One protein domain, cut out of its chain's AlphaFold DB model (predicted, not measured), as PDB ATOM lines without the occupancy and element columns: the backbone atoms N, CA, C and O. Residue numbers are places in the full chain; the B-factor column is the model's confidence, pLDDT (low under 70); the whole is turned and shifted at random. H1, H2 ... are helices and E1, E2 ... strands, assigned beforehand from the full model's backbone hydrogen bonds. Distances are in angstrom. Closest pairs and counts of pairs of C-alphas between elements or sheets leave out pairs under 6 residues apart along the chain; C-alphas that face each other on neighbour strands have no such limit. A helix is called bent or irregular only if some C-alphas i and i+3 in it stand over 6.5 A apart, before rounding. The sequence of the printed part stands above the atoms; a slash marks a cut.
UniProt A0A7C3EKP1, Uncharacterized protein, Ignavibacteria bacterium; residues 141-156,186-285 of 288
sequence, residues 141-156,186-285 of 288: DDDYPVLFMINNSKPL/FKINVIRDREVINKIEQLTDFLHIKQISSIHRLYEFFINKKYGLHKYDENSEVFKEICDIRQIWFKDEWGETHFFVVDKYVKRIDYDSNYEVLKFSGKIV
ATOM      1  N   ASP A 141      71.218  69.114  52.653       84.12
ATOM      2  CA  ASP A 141      72.601  69.285  52.192       84.12
ATOM      3  C   ASP A 141      73.205  70.652  52.574       84.12
ATOM      4  O   ASP A 141      74.359  70.920  52.243       84.12
ATOM      5  N   ASP A 142      72.424  71.514  53.233       84.75
ATOM      6  CA  ASP A 142      72.856  72.792  53.795       84.75
ATOM      7  C   ASP A 142      72.020  73.202  55.025       84.75
ATOM      8  O   ASP A 142      70.865  72.789  55.204       84.75
ATOM      9  N   ASP A 143      72.604  74.077  55.849       85.31
ATOM     10  CA  ASP A 143      72.010  74.543  57.103       85.31
ATOM     11  C   ASP A 143      71.237  75.875  56.989       85.31
ATOM     12  O   ASP A 143      70.742  76.393  57.992       85.31
ATOM     13  N   TYR A 144      70.987  76.378  55.774       87.62
ATOM     14  CA  TYR A 144      70.316  77.666  55.584       87.62
ATOM     15  C   TYR A 144      68.797  77.630  55.861       87.62
ATOM     16  O   TYR A 144      68.096  76.718  55.405       87.62
ATOM     17  N   PRO A 145      68.242  78.644  56.555       84.88
ATOM     18  CA  PRO A 145      66.811  78.728  56.823       84.88
ATOM     19  C   PRO A 145      66.013  79.023  55.545       84.88
ATOM     20  O   PRO A 145      66.404  79.854  54.722       84.88
ATOM     21  N   VAL A 146      64.866  78.356  55.392       85.88
ATOM     22  CA  VAL A 146      63.946  78.565  54.264       85.88
ATOM     23  C   VAL A 146      63.061  79.778  54.547       85.88
ATOM     24  O   VAL A 146      62.343  79.801  55.541       85.88
ATOM     25  N   LEU A 147      63.094  80.771  53.657       85.44
ATOM     26  CA  LEU A 147      62.252  81.969  53.718       85.44
ATOM     27  C   LEU A 147      60.927  81.782  52.989       85.44
ATOM     28  O   LEU A 147      59.879  82.176  53.489       85.44
ATOM     29  N   PHE A 148      60.983  81.193  51.794       84.69
ATOM     30  CA  PHE A 148      59.814  81.002  50.945       84.69
ATOM     31  C   PHE A 148      59.760  79.564  50.444       84.69
ATOM     32  O   PHE A 148      60.773  79.022  50.006       84.69
ATOM     33  N   MET A 149      58.562  78.978  50.474       85.75
ATOM     34  CA  MET A 149      58.236  77.725  49.796       85.75
ATOM     35  C   MET A 149      57.065  77.973  48.854       85.75
ATOM     36  O   MET A 149      55.915  78.086  49.278       85.75
ATOM     37  N   ILE A 150      57.358  78.085  47.565       87.06
ATOM     38  CA  ILE A 150      56.365  78.414  46.547       87.06
ATOM     39  C   ILE A 150      55.943  77.122  45.869       87.06
ATOM     40  O   ILE A 150      56.745  76.478  45.200       87.06
ATOM     41  N   ASN A 151      54.669  76.762  46.009       84.06
ATOM     42  CA  ASN A 151      54.066  75.717  45.191       84.06
ATOM     43  C   ASN A 151      53.659  76.307  43.837       84.06
ATOM     44  O   ASN A 151      52.715  77.104  43.761       84.06
ATOM     45  N   ASN A 152      54.388  75.901  42.802       81.62
ATOM     46  CA  ASN A 152      54.228  76.315  41.416       81.62
ATOM     47  C   ASN A 152      53.288  75.387  40.634       81.62
ATOM     48  O   ASN A 152      53.340  75.301  39.409       81.62
ATOM     49  N   SER A 153      52.368  74.724  41.339       67.25
ATOM     50  CA  SER A 153      51.212  74.091  40.723       67.25
ATOM     51  C   SER A 153      50.535  75.077  39.772       67.25
ATOM     52  O   SER A 153      50.148  76.177  40.196       67.25
ATOM     53  N   LYS A 154      50.300  74.655  38.522       53.81
ATOM     54  CA  LYS A 154      49.219  75.252  37.734       53.81
ATOM     55  C   LYS A 154      47.979  75.228  38.632       53.81
ATOM     56  O   LYS A 154      47.709  74.175  39.211       53.81
ATOM     57  N   PRO A 155      47.265  76.341  38.829       44.84
ATOM     58  CA  PRO A 155      46.039  76.315  39.617       44.84
ATOM     59  C   PRO A 155      45.100  75.252  39.020       44.84
ATOM     60  O   PRO A 155      44.611  75.431  37.908       44.84
ATOM     61  N   LEU A 156      44.917  74.125  39.718       42.78
ATOM     62  CA  LEU A 156      44.266  72.918  39.195       42.78
ATOM     63  C   LEU A 156      42.952  72.608  39.931       42.78
ATOM     64  O   LEU A 156      42.842  72.753  41.146       42.78
ATOM     65  N   PHE A 186      52.311  80.872  35.396       67.00
ATOM     66  CA  PHE A 186      52.950  80.209  36.536       67.00
ATOM     67  C   PHE A 186      53.203  81.222  37.664       67.00
ATOM     68  O   PHE A 186      53.371  82.420  37.414       67.00
ATOM     69  N   LYS A 187      53.194  80.764  38.925       80.19
ATOM     70  CA  LYS A 187      53.450  81.668  40.062       80.19
ATOM     71  C   LYS A 187      54.875  82.201  40.015       80.19
ATOM     72  O   LYS A 187      55.115  83.361  40.347       80.19
ATOM     73  N   ILE A 188      55.795  81.340  39.596       86.38
ATOM     74  CA  ILE A 188      57.183  81.686  39.344       86.38
ATOM     75  C   ILE A 188      57.280  82.295  37.950       86.38
ATOM     76  O   ILE A 188      56.794  81.722  36.977       86.38
ATOM     77  N   ASN A 189      57.940  83.440  37.863       88.00
ATOM     78  CA  ASN A 189      58.271  84.091  36.609       88.00
ATOM     79  C   ASN A 189      59.786  84.271  36.548       88.00
ATOM     80  O   ASN A 189      60.417  84.632  37.544       88.00
ATOM     81  N   VAL A 190      60.354  84.015  35.374       89.38
ATOM     82  CA  VAL A 190      61.793  84.095  35.134       89.38
ATOM     83  C   VAL A 190      62.063  85.086  34.011       89.38
ATOM     84  O   VAL A 190      61.400  85.053  32.977       89.38
ATOM     85  N   ILE A 191      63.038  85.968  34.225       89.31
ATOM     86  CA  ILE A 191      63.572  86.869  33.201       89.31
ATOM     87  C   ILE A 191      64.897  86.293  32.710       89.31
ATOM     88  O   ILE A 191      65.715  85.830  33.511       89.31
ATOM     89  N   ARG A 192      65.078  86.333  31.391       89.19
ATOM     90  CA  ARG A 192      66.204  85.763  30.647       89.19
ATOM     91  C   ARG A 192      66.706  86.771  29.630       89.19
ATOM     92  O   ARG A 192      65.956  87.669  29.249       89.19
ATOM     93  N   ASP A 193      67.938  86.591  29.171       83.50
ATOM     94  CA  ASP A 193      68.473  87.411  28.081       83.50
ATOM     95  C   ASP A 193      68.008  86.901  26.704       83.50
ATOM     96  O   ASP A 193      67.955  87.675  25.747       83.50
ATOM     97  N   ARG A 194      67.645  85.615  26.596       85.31
ATOM     98  CA  ARG A 194      67.149  84.989  25.364       85.31
ATOM     99  C   ARG A 194      65.843  84.242  25.611       85.31
ATOM    100  O   ARG A 194      65.601  83.716  26.696       85.31
ATOM    101  N   GLU A 195      65.000  84.187  24.585       81.19
ATOM    102  CA  GLU A 195      63.815  83.332  24.616       81.19
ATOM    103  C   GLU A 195      64.246  81.879  24.399       81.19
ATOM    104  O   GLU A 195      64.939  81.570  23.430       81.19
ATOM    105  N   VAL A 196      63.839  80.999  25.313       77.81
ATOM    106  CA  VAL A 196      64.200  79.575  25.312       77.81
ATOM    107  C   VAL A 196      62.955  78.704  25.220       77.81
ATOM    108  O   VAL A 196      61.877  79.077  25.697       77.81
ATOM    109  N   ILE A 197      63.111  77.516  24.636       74.25
ATOM    110  CA  ILE A 197      62.030  76.532  24.527       74.25
ATOM    111  C   ILE A 197      61.794  75.879  25.895       74.25
ATOM    112  O   ILE A 197      60.656  75.782  26.362       74.25
ATOM    113  N   ASN A 198      62.873  75.472  26.567       76.50
ATOM    114  CA  ASN A 198      62.814  74.734  27.825       76.50
ATOM    115  C   ASN A 198      62.860  75.680  29.031       76.50
ATOM    116  O   ASN A 198      63.917  76.042  29.538       76.50
ATOM    117  N   LYS A 199      61.683  76.088  29.505       83.12
ATOM    118  CA  LYS A 199      61.538  77.083  30.576       83.12
ATOM    119  C   LYS A 199      61.461  76.436  31.960       83.12
ATOM    120  O   LYS A 199      60.502  75.725  32.263       83.12
ATOM    121  N   ILE A 200      62.427  76.727  32.835       87.88
ATOM    122  CA  ILE A 200      62.507  76.139  34.186       87.88
ATOM    123  C   ILE A 200      61.240  76.358  35.029       87.88
ATOM    124  O   ILE A 200      60.802  75.450  35.730       87.88
ATOM    125  N   GLU A 201      60.587  77.517  34.920       87.38
ATOM    126  CA  GLU A 201      59.350  77.850  35.632       87.38
ATOM    127  C   GLU A 201      58.163  76.982  35.207       87.38
ATOM    128  O   GLU A 201      57.181  76.905  35.936       87.38
ATOM    129  N   GLN A 202      58.241  76.314  34.053       83.38
ATOM    130  CA  GLN A 202      57.218  75.371  33.599       83.38
ATOM    131  C   GLN A 202      57.479  73.940  34.081       83.38
ATOM    132  O   GLN A 202      56.543  73.147  34.181       83.38
ATOM    133  N   LEU A 203      58.743  73.621  34.367       83.81
ATOM    134  CA  LEU A 203      59.204  72.311  34.834       83.81
ATOM    135  C   LEU A 203      59.213  72.201  36.365       83.81
ATOM    136  O   LEU A 203      59.245  71.103  36.920       83.81
ATOM    137  N   THR A 204      59.209  73.345  37.045       88.75
ATOM    138  CA  THR A 204      59.340  73.436  38.498       88.75
ATOM    139  C   THR A 204      57.997  73.224  39.180       88.75
ATOM    140  O   THR A 204      57.062  73.990  38.952       88.75
ATOM    141  N   ASP A 205      57.929  72.250  40.087       85.31
ATOM    142  CA  ASP A 205      56.777  72.044  40.969       85.31
ATOM    143  C   ASP A 205      56.875  72.944  42.210       85.31
ATOM    144  O   ASP A 205      55.882  73.541  42.632       85.31
ATOM    145  N   PHE A 206      58.079  73.080  42.782       90.25
ATOM    146  CA  PHE A 206      58.323  73.907  43.965       90.25
ATOM    147  C   PHE A 206      59.574  74.766  43.814       90.25
ATOM    148  O   PHE A 206      60.595  74.299  43.320       90.25
ATOM    149  N   LEU A 207      59.514  76.001  44.301       92.00
ATOM    150  CA  LEU A 207      60.691  76.846  44.479       92.00
ATOM    151  C   LEU A 207      60.876  77.129  45.961       92.00
ATOM    152  O   LEU A 207      59.997  77.725  46.591       92.00
ATOM    153  N   HIS A 208      62.016  76.721  46.511       92.88
ATOM    154  CA  HIS A 208      62.429  77.165  47.835       92.88
ATOM    155  C   HIS A 208      63.459  78.279  47.720       92.88
ATOM    156  O   HIS A 208      64.352  78.240  46.874       92.88
ATOM    157  N   ILE A 209      63.339  79.275  48.590       91.75
ATOM    158  CA  ILE A 209      64.310  80.360  48.710       91.75
ATOM    159  C   ILE A 209      64.848  80.338  50.126       91.75
ATOM    160  O   ILE A 209      64.099  80.569  51.076       91.75
ATOM    161  N   LYS A 210      66.143  80.071  50.262       92.31
ATOM    162  CA  LYS A 210      66.850  80.028  51.541       92.31
ATOM    163  C   LYS A 210      67.676  81.292  51.755       92.31
ATOM    164  O   LYS A 210      68.186  81.890  50.802       92.31
ATOM    165  N   GLN A 211      67.806  81.705  53.010       92.06
ATOM    166  CA  GLN A 211      68.613  82.856  53.399       92.06
ATOM    167  C   GLN A 211      70.051  82.432  53.691       92.06
ATOM    168  O   GLN A 211      70.284  81.664  54.616       92.06
ATOM    169  N   ILE A 212      71.013  82.975  52.942       89.62
ATOM    170  CA  ILE A 212      72.444  82.806  53.246       89.62
ATOM    171  C   ILE A 212      72.919  83.949  54.149       89.62
ATOM    172  O   ILE A 212      73.576  83.729  55.158       89.62
ATOM    173  N   SER A 213      72.567  85.187  53.795       88.38
ATOM    174  CA  SER A 213      72.879  86.394  54.571       88.38
ATOM    175  C   SER A 213      71.726  87.400  54.481       88.38
ATOM    176  O   SER A 213      70.645  87.065  54.000       88.38
ATOM    177  N   SER A 214      71.903  88.645  54.929       85.62
ATOM    178  CA  SER A 214      70.894  89.702  54.738       85.62
ATOM    179  C   SER A 214      70.507  89.867  53.262       85.62
ATOM    180  O   SER A 214      69.319  89.927  52.947       85.62
ATOM    181  N   ILE A 215      71.487  89.794  52.354       87.94
ATOM    182  CA  ILE A 215      71.314  90.078  50.922       87.94
ATOM    183  C   ILE A 215      71.330  88.804  50.064       87.94
ATOM    184  O   ILE A 215      70.569  88.697  49.101       87.94
ATOM    185  N   HIS A 216      72.151  87.811  50.416       92.88
ATOM    186  CA  HIS A 216      72.341  86.621  49.586       92.88
ATOM    187  C   HIS A 216      71.289  85.544  49.834       92.88
ATOM    188  O   HIS A 216      70.839  85.318  50.967       92.88
ATOM    189  N   ARG A 217      70.900  84.861  48.760       93.88
ATOM    190  CA  ARG A 217      69.882  83.812  48.751       93.88
ATOM    191  C   ARG A 217      70.361  82.594  47.968       93.88
ATOM    192  O   ARG A 217      71.163  82.714  47.043       93.88
ATOM    193  N   LEU A 218      69.826  81.438  48.340       95.00
ATOM    194  CA  LEU A 218      69.922  80.194  47.581       95.00
ATOM    195  C   LEU A 218      68.526  79.849  47.058       95.00
ATOM    196  O   LEU A 218      67.569  79.829  47.833       95.00
ATOM    197  N   TYR A 219      68.413  79.590  45.764       95.38
ATOM    198  CA  TYR A 219      67.176  79.202  45.097       95.38
ATOM    199  C   TYR A 219      67.244  77.720  44.755       95.38
ATOM    200  O   TYR A 219      68.209  77.273  44.139       95.38
ATOM    201  N   GLU A 220      66.228  76.969  45.152       96.19
ATOM    202  CA  GLU A 220      66.123  75.530  44.933       96.19
ATOM    203  C   GLU A 220      64.880  75.254  44.087       96.19
ATOM    204  O   GLU A 220      63.754  75.354  44.579       96.19
ATOM    205  N   PHE A 221      65.083  74.935  42.809       95.12
ATOM    206  CA  PHE A 221      64.009  74.574  41.884       95.12
ATOM    207  C   PHE A 221      63.807  73.064  41.902       95.12
ATOM    208  O   PHE A 221      64.649  72.324  41.399       95.12
ATOM    209  N   PHE A 222      62.693  72.612  42.470       92.94
ATOM    210  CA  PHE A 222      62.310  71.207  42.531       92.94
ATOM    211  C   PHE A 222      61.582  70.830  41.246       92.94
ATOM    212  O   PHE A 222      60.434  71.224  41.023       92.94
ATOM    213  N   ILE A 223      62.257  70.049  40.413       89.38
ATOM    214  CA  ILE A 223      61.777  69.591  39.115       89.38
ATOM    215  C   ILE A 223      61.495  68.100  39.216       89.38
ATOM    216  O   ILE A 223      62.329  67.319  39.674       89.38
ATOM    217  N   ASN A 224      60.298  67.686  38.812       88.12
ATOM    218  CA  ASN A 224      59.932  66.280  38.880       88.12
ATOM    219  C   ASN A 224      60.754  65.448  37.877       88.12
ATOM    220  O   ASN A 224      60.828  65.785  36.693       88.12
ATOM    221  N   LYS A 225      61.298  64.311  38.322       86.25
ATOM    222  CA  LYS A 225      62.118  63.393  37.510       86.25
ATOM    223  C   LYS A 225      61.423  62.897  36.240       86.25
ATOM    224  O   LYS A 225      62.108  62.540  35.281       86.25
ATOM    225  N   LYS A 226      60.084  62.933  36.176       84.25
ATOM    226  CA  LYS A 226      59.301  62.610  34.966       84.25
ATOM    227  C   LYS A 226      59.685  63.454  33.744       84.25
ATOM    228  O   LYS A 226      59.489  63.002  32.622       84.25
ATOM    229  N   TYR A 227      60.222  64.661  33.954       80.81
ATOM    230  CA  TYR A 227      60.687  65.535  32.874       80.81
ATOM    231  C   TYR A 227      62.043  65.102  32.296       80.81
ATOM    232  O   TYR A 227      62.454  65.616  31.264       80.81
ATOM    233  N   GLY A 228      62.722  64.132  32.919       82.25
ATOM    234  CA  GLY A 228      63.919  63.511  32.358       82.25
ATOM    235  C   GLY A 228      65.174  64.378  32.405       82.25
ATOM    236  O   GLY A 228      66.088  64.122  31.627       82.25
ATOM    237  N   LEU A 229      65.238  65.381  33.288       84.69
ATOM    238  CA  LEU A 229      66.359  66.322  33.340       84.69
ATOM    239  C   LEU A 229      67.705  65.634  33.632       84.69
ATOM    240  O   LEU A 229      68.715  66.004  33.037       84.69
ATOM    241  N   HIS A 230      67.711  64.583  34.457       83.81
ATOM    242  CA  HIS A 230      68.872  63.717  34.717       83.81
ATOM    243  C   HIS A 230      69.553  63.165  33.457       83.81
ATOM    244  O   HIS A 230      70.725  62.805  33.508       83.81
ATOM    245  N   LYS A 231      68.840  63.066  32.327       87.38
ATOM    246  CA  LYS A 231      69.391  62.538  31.068       87.38
ATOM    247  C   LYS A 231      70.284  63.541  30.340       87.38
ATOM    248  O   LYS A 231      71.013  63.146  29.435       87.38
ATOM    249  N   TYR A 232      70.209  64.818  30.706       88.88
ATOM    250  CA  TYR A 232      70.985  65.880  30.087       88.88
ATOM    251  C   TYR A 232      72.232  66.182  30.923       88.88
ATOM    252  O   TYR A 232      72.162  66.357  32.146       88.88
ATOM    253  N   ASP A 233      73.378  66.245  30.244       89.94
ATOM    254  CA  ASP A 233      74.626  66.733  30.830       89.94
ATOM    255  C   ASP A 233      74.552  68.249  31.060       89.94
ATOM    256  O   ASP A 233      73.893  68.969  30.303       89.94
ATOM    257  N   GLU A 234      75.269  68.745  32.066       89.50
ATOM    258  CA  GLU A 234      75.306  70.166  32.424       89.50
ATOM    259  C   GLU A 234      75.897  71.038  31.303       89.50
ATOM    260  O   GLU A 234      75.579  72.222  31.182       89.50
ATOM    261  N   ASN A 235      76.710  70.446  30.422       89.75
ATOM    262  CA  ASN A 235      77.267  71.133  29.258       89.75
ATOM    263  C   ASN A 235      76.329  71.167  28.046       89.75
ATOM    264  O   ASN A 235      76.622  71.893  27.087       89.75
ATOM    265  N   SER A 236      75.236  70.398  28.071       90.69
ATOM    266  CA  SER A 236      74.286  70.321  26.961       90.69
ATOM    267  C   SER A 236      73.550  71.645  26.753       90.69
ATOM    268  O   SER A 236      73.323  72.412  27.690       90.69
ATOM    269  N   GLU A 237      73.160  71.912  25.508       87.31
ATOM    270  CA  GLU A 237      72.409  73.118  25.152       87.31
ATOM    271  C   GLU A 237      71.069  73.187  25.894       87.31
ATOM    272  O   GLU A 237      70.756  74.209  26.493       87.31
ATOM    273  N   VAL A 238      70.352  72.063  25.983       86.19
ATOM    274  CA  VAL A 238      69.084  71.957  26.724       86.19
ATOM    275  C   VAL A 238      69.261  72.314  28.201       86.19
ATOM    276  O   VAL A 238      68.456  73.054  28.762       86.19
ATOM    277  N   PHE A 239      70.316  71.817  28.853       89.00
ATOM    278  CA  PHE A 239      70.558  72.138  30.260       89.00
ATOM    279  C   PHE A 239      70.909  73.618  30.453       89.00
ATOM    280  O   PHE A 239      70.421  74.255  31.390       89.00
ATOM    281  N   LYS A 240      71.713  74.180  29.541       90.56
ATOM    282  CA  LYS A 240      72.061  75.606  29.535       90.56
ATOM    283  C   LYS A 240      70.838  76.494  29.313       90.56
ATOM    284  O   LYS A 240      70.721  77.492  30.011       90.56
ATOM    285  N   GLU A 241      69.915  76.117  28.428       87.50
ATOM    286  CA  GLU A 241      68.631  76.814  28.242       87.50
ATOM    287  C   GLU A 241      67.805  76.840  29.531       87.50
ATOM    288  O   GLU A 241      67.293  77.885  29.927       87.50
ATOM    289  N   ILE A 242      67.697  75.697  30.216       88.75
ATOM    290  CA  ILE A 242      66.936  75.587  31.468       88.75
ATOM    291  C   ILE A 242      67.563  76.463  32.561       88.75
ATOM    292  O   ILE A 242      66.844  77.087  33.344       88.75
ATOM    293  N   CYS A 243      68.893  76.523  32.604       92.12
ATOM    294  CA  CYS A 243      69.643  77.305  33.583       92.12
ATOM    295  C   CYS A 243      69.847  78.776  33.193       92.12
ATOM    296  O   CYS A 243      70.369  79.528  34.019       92.12
ATOM    297  N   ASP A 244      69.431  79.203  31.996       90.00
ATOM    298  CA  ASP A 244      69.437  80.609  31.589       90.00
ATOM    299  C   ASP A 244      68.357  81.360  32.376       90.00
ATOM    300  O   ASP A 244      67.175  81.394  32.025       90.00
ATOM    301  N   ILE A 245      68.764  81.877  33.533       93.38
ATOM    302  CA  ILE A 245      67.920  82.558  34.508       93.38
ATOM    303  C   ILE A 245      68.706  83.769  34.986       93.38
ATOM    304  O   ILE A 245      69.723  83.632  35.663       93.38
ATOM    305  N   ARG A 246      68.204  84.966  34.690       92.81
ATOM    306  CA  ARG A 246      68.792  86.214  35.180       92.81
ATOM    307  C   ARG A 246      68.088  86.708  36.432       92.81
ATOM    308  O   ARG A 246      68.720  87.217  37.358       92.81
ATOM    309  N   GLN A 247      66.761  86.613  36.454       92.88
ATOM    310  CA  GLN A 247      65.951  87.102  37.568       92.88
ATOM    311  C   GLN A 247      64.761  86.188  37.798       92.88
ATOM    312  O   GLN A 247      64.215  85.607  36.860       92.88
ATOM    313  N   ILE A 248      64.346  86.104  39.054       93.12
ATOM    314  CA  ILE A 248      63.175  85.355  39.488       93.12
ATOM    315  C   ILE A 248      62.265  86.328  40.214       93.12
ATOM    316  O   ILE A 248      62.703  87.052  41.110       93.12
ATOM    317  N   TRP A 249      60.986  86.318  39.867       90.56
ATOM    318  CA  TRP A 249      59.986  87.014  40.653       90.56
ATOM    319  C   TRP A 249      58.720  86.187  40.797       90.56
ATOM    320  O   TRP A 249      58.353  85.378  39.943       90.56
ATOM    321  N   PHE A 250      58.047  86.387  41.915       86.75
ATOM    322  CA  PHE A 250      56.748  85.798  42.187       86.75
ATOM    323  C   PHE A 250      55.956  86.753  43.062       86.75
ATOM    324  O   PHE A 250      56.509  87.626  43.733       86.75
ATOM    325  N   LYS A 251      54.641  86.572  43.046       80.75
ATOM    326  CA  LYS A 251      53.775  87.152  44.063       80.75
ATOM    327  C   LYS A 251      53.566  86.111  45.142       80.75
ATOM    328  O   LYS A 251      53.250  84.961  44.826       80.75
ATOM    329  N   ASP A 252      53.778  86.499  46.389       74.94
ATOM    330  CA  ASP A 252      53.386  85.646  47.499       74.94
ATOM    331  C   ASP A 252      51.854  85.530  47.583       74.94
ATOM    332  O   ASP A 252      51.097  86.118  46.803       74.94
ATOM    333  N   GLU A 253      51.379  84.736  48.535       64.56
ATOM    334  CA  GLU A 253      49.946  84.547  48.789       64.56
ATOM    335  C   GLU A 253      49.218  85.837  49.202       64.56
ATOM    336  O   GLU A 253      47.990  85.905  49.160       64.56
ATOM    337  N   TRP A 254      49.968  86.886  49.534       60.84
ATOM    338  CA  TRP A 254      49.477  88.205  49.898       60.84
ATOM    339  C   TRP A 254      49.557  89.203  48.730       60.84
ATOM    340  O   TRP A 254      49.158  90.363  48.864       60.84
ATOM    341  N   GLY A 255      50.018  88.769  47.558       66.19
ATOM    342  CA  GLY A 255      50.161  89.615  46.382       66.19
ATOM    343  C   GLY A 255      51.364  90.559  46.433       66.19
ATOM    344  O   GLY A 255      51.485  91.394  45.533       66.19
ATOM    345  N   GLU A 256      52.246  90.446  47.435       76.44
ATOM    346  CA  GLU A 256      53.507  91.188  47.446       76.44
ATOM    347  C   GLU A 256      54.451  90.567  46.420       76.44
ATOM    348  O   GLU A 256      54.685  89.357  46.396       76.44
ATOM    349  N   THR A 257      54.973  91.411  45.534       82.94
ATOM    350  CA  THR A 257      55.957  90.988  44.543       82.94
ATOM    351  C   THR A 257      57.322  90.902  45.205       82.94
ATOM    352  O   THR A 257      57.842  91.908  45.696       82.94
ATOM    353  N   HIS A 258      57.916  89.717  45.154       86.00
ATOM    354  CA  HIS A 258      59.302  89.485  45.535       86.00
ATOM    355  C   HIS A 258      60.143  89.327  44.280       86.00
ATOM    356  O   HIS A 258      59.736  88.637  43.344       86.00
ATOM    357  N   PHE A 259      61.304  89.974  44.264       89.62
ATOM    358  CA  PHE A 259      62.183  90.032  43.105       89.62
ATOM    359  C   PHE A 259      63.620  89.711  43.505       89.62
ATOM    360  O   PHE A 259      64.151  90.247  44.482       89.62
ATOM    361  N   PHE A 260      64.246  88.839  42.729       92.12
ATOM    362  CA  PHE A 260      65.558  88.286  43.013       92.12
ATOM    363  C   PHE A 260      66.403  88.261  41.747       92.12
ATOM    364  O   PHE A 260      65.913  87.907  40.674       92.12
ATOM    365  N   VAL A 261      67.682  88.598  41.882       94.62
ATOM    366  CA  VAL A 261      68.677  88.456  40.814       94.62
ATOM    367  C   VAL A 261      69.427  87.156  41.036       94.62
ATOM    368  O   VAL A 261      69.862  86.882  42.152       94.62
ATOM    369  N   VAL A 262      69.571  86.371  39.974       94.88
ATOM    370  CA  VAL A 262      70.344  85.132  39.969       94.88
ATOM    371  C   VAL A 262      71.754  85.446  39.487       94.88
ATOM    372  O   VAL A 262      71.929  86.055  38.438       94.88
ATOM    373  N   ASP A 263      72.750  85.040  40.272       93.19
ATOM    374  CA  ASP A 263      74.159  85.266  39.950       93.19
ATOM    375  C   ASP A 263      74.741  84.070  39.183       93.19
ATOM    376  O   ASP A 263      75.424  84.247  38.178       93.19
ATOM    377  N   LYS A 264      74.496  82.841  39.664       94.06
ATOM    378  CA  LYS A 264      75.010  81.617  39.028       94.06
ATOM    379  C   LYS A 264      74.257  80.354  39.430       94.06
ATOM    380  O   LYS A 264      73.712  80.254  40.532       94.06
ATOM    381  N   TYR A 265      74.328  79.357  38.552       95.69
ATOM    382  CA  TYR A 265      74.074  77.960  38.888       95.69
ATOM    383  C   TYR A 265      75.146  77.445  39.861       95.69
ATOM    384  O   TYR A 265      76.323  77.791  39.752       95.69
ATOM    385  N   VAL A 266      74.724  76.653  40.846       94.56
ATOM    386  CA  VAL A 266      75.592  76.108  41.897       94.56
ATOM    387  C   VAL A 266      75.801  74.616  41.692       94.56
ATOM    388  O   VAL A 266      76.943  74.176  41.630       94.56
ATOM    389  N   LYS A 267      74.708  73.844  41.660       94.25
ATOM    390  CA  LYS A 267      74.737  72.384  41.506       94.25
ATOM    391  C   LYS A 267      73.343  71.805  41.271       94.25
ATOM    392  O   LYS A 267      72.338  72.423  41.632       94.25
ATOM    393  N   ARG A 268      73.312  70.570  40.777       93.81
ATOM    394  CA  ARG A 268      72.145  69.690  40.699       93.81
ATOM    395  C   ARG A 268      72.269  68.647  41.794       93.81
ATOM    396  O   ARG A 268      73.355  68.127  42.043       93.81
ATOM    397  N   ILE A 269      71.159  68.348  42.449       93.19
ATOM    398  CA  ILE A 269      71.084  67.281  43.443       93.19
ATOM    399  C   ILE A 269      69.862  66.409  43.183       93.19
ATOM    400  O   ILE A 269      68.815  66.888  42.745       93.19
ATOM    401  N   ASP A 270      69.985  65.133  43.515       90.75
ATOM    402  CA  ASP A 270      68.842  64.243  43.629       90.75
ATOM    403  C   ASP A 270      68.135  64.484  44.964       90.75
ATOM    404  O   ASP A 270      68.760  64.452  46.027       90.75
ATOM    405  N   TYR A 271      66.823  64.715  44.916       86.94
ATOM    406  CA  TYR A 271      65.987  64.855  46.103       86.94
ATOM    407  C   TYR A 271      64.855  63.834  46.062       86.94
ATOM    408  O   TYR A 271      63.894  63.962  45.301       86.94
ATOM    409  N   ASP A 272      64.962  62.819  46.917       84.62
ATOM    410  CA  ASP A 272      64.015  61.704  46.967       84.62
ATOM    411  C   ASP A 272      63.879  60.979  45.596       84.62
ATOM    412  O   ASP A 272      64.622  61.186  44.626       84.62
ATOM    413  N   SER A 273      62.928  60.057  45.528       82.88
ATOM    414  CA  SER A 273      62.557  59.272  44.353       82.88
ATOM    415  C   SER A 273      61.940  60.106  43.225       82.88
ATOM    416  O   SER A 273      61.976  59.683  42.072       82.88
ATOM    417  N   ASN A 274      61.408  61.297  43.527       87.25
ATOM    418  CA  ASN A 274      60.543  62.043  42.610       87.25
ATOM    419  C   ASN A 274      61.143  63.337  42.056       87.25
ATOM    420  O   ASN A 274      60.645  63.821  41.039       87.25
ATOM    421  N   TYR A 275      62.170  63.906  42.692       90.81
ATOM    422  CA  TYR A 275      62.647  65.247  42.364       90.81
ATOM    423  C   TYR A 275      64.145  65.300  42.079       90.81
ATOM    424  O   TYR A 275      64.962  64.617  42.691       90.81
ATOM    425  N   GLU A 276      64.494  66.170  41.144       92.12
ATOM    426  CA  GLU A 276      65.825  66.742  40.996       92.12
ATOM    427  C   GLU A 276      65.731  68.207  41.415       92.12
ATOM    428  O   GLU A 276      64.741  68.881  41.119       92.12
ATOM    429  N   VAL A 277      66.740  68.706  42.123       94.50
ATOM    430  CA  VAL A 277      66.776  70.100  42.567       94.50
ATOM    431  C   VAL A 277      67.942  70.803  41.908       94.50
ATOM    432  O   VAL A 277      69.100  70.429  42.109       94.50
ATOM    433  N   LEU A 278      67.635  71.844  41.138       96.06
ATOM    434  CA  LEU A 278      68.642  72.751  40.602       96.06
ATOM    435  C   LEU A 278      68.833  73.910  41.573       96.06
ATOM    436  O   LEU A 278      67.876  74.608  41.921       96.06
ATOM    437  N   LYS A 279      70.075  74.101  42.016       96.50
ATOM    438  CA  LYS A 279      70.443  75.145  42.965       96.50
ATOM    439  C   LYS A 279      71.106  76.315  42.267       96.50
ATOM    440  O   LYS A 279      72.057  76.135  41.511       96.50
ATOM    441  N   PHE A 280      70.660  77.514  42.608       97.06
ATOM    442  CA  PHE A 280      71.208  78.768  42.111       97.06
ATOM    443  C   PHE A 280      71.501  79.700  43.279       97.06
ATOM    444  O   PHE A 280      70.749  79.737  44.250       97.06
ATOM    445  N   SER A 281      72.574  80.475  43.192       95.75
ATOM    446  CA  SER A 281      72.860  81.543  44.150       95.75
ATOM    447  C   SER A 281      72.476  82.887  43.560       95.75
ATOM    448  O   SER A 281      72.642  83.109  42.359       95.75
ATOM    449  N   GLY A 282      72.034  83.803  44.410       94.69
ATOM    450  CA  GLY A 282      71.795  85.177  44.002       94.69
ATOM    451  C   GLY A 282      71.551  86.112  45.169       94.69
ATOM    452  O   GLY A 282      71.981  85.858  46.301       94.69
ATOM    453  N   LYS A 283      70.849  87.207  44.893       93.44
ATOM    454  CA  LYS A 283      70.601  88.288  45.847       93.44
ATOM    455  C   LYS A 283      69.205  88.882  45.718       93.44
ATOM    456  O   LYS A 283      68.572  88.828  44.663       93.44
ATOM    457  N   ILE A 284      68.724  89.457  46.816       89.38
ATOM    458  CA  ILE A 284      67.546  90.328  46.786       89.38
ATOM    459  C   ILE A 284      67.887  91.639  46.078       89.38
ATOM    460  O   ILE A 284      69.008  92.136  46.189       89.38
ATOM    461  N   VAL A 285      66.913  92.205  45.372       80.12
ATOM    462  CA  VAL A 285      66.974  93.606  44.949       80.12
ATOM    463  C   VAL A 285      66.200  94.398  45.987       80.12
ATOM    464  O   VAL A 285      64.998  94.185  46.153       80.12
TER     465      VAL A 285
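AT A GLANCE: This is residues 141 to 156 and 186 to 285 of the 288 residues of an uncharacterized protein of Ignavibacteria bacterium (UniProt A0A7C3EKP1). One antiparallel sheet of seven strands bends back on itself into a nearly closed barrel: E1, E3, E4 and E7 face E5 and E2, with E6 as the hinge. The short helix H1 sits beside E2 and E3, and H2 only grazes the sheet. The printed part has 116 residues, in the order E1 E2 H1 E3 E4 H2 E5 E6 E7, mostly strand. It is compact, with a radius of gyration of the C-alphas of 13.4 A and spans of 35 by 31 by 29 A.

IN THESE COORDINATES: E6, residues 257 to 271, is 28.0 A long and bends by 98 degrees at residue 264. E7, 275 to 284, bends by 60 degrees at 281 and ends at C-alpha 284 (67.546, 90.328, 46.786). E4 is 216 to 224, 26.1 A, E3 204 to 211, and E1 146 to 151, from C-alpha 146 (63.946, 78.565, 54.264). E5 is 247 to 251, E2 188 to 191, H1 200 to 203, H2 237 to 243.

HOW THE PARTS SIT: The twisted sheet runs E1 E3 E4 E7 E6 E5 E2, a folded sheet, one sheet bent into two leaves. E5, E6 and E7 form a meander, each strand the antiparallel neighbour of the one before. Within hydrogen-bond range are N 150 and O 207 of E1 and E3, 2.8 A, N 208 and O 220 of E3 and E4, 2.9 A, N 219 and O 280 of E4 and E7, 2.8 A, N 263 and O 281 of E6 and E7, 2.8 A, N 260 and O 248 of E6 and E5, 2.9 A, and N 189 and O 249 of E2 and E5, 2.9 A. The closest C-alphas of edge strands E1 and E2 are Ile 150 and Ile 188, 8.0 A. H1 is on the sheet, over none of its strands, its height of 4.4 A only just above the sheet's level. H2 only grazes the sheet with residues 240 to 243. H2 has every O i to N i+4 pair within range; H1 is too short for one.

THE WHOLE: Residues 157 to 185 are not printed, with C-alphas 156 and 186 11.6 A apart. The link E4 to H2 is long. pLDDT is under 70 at 153 to 156, 186 and 253 to 255.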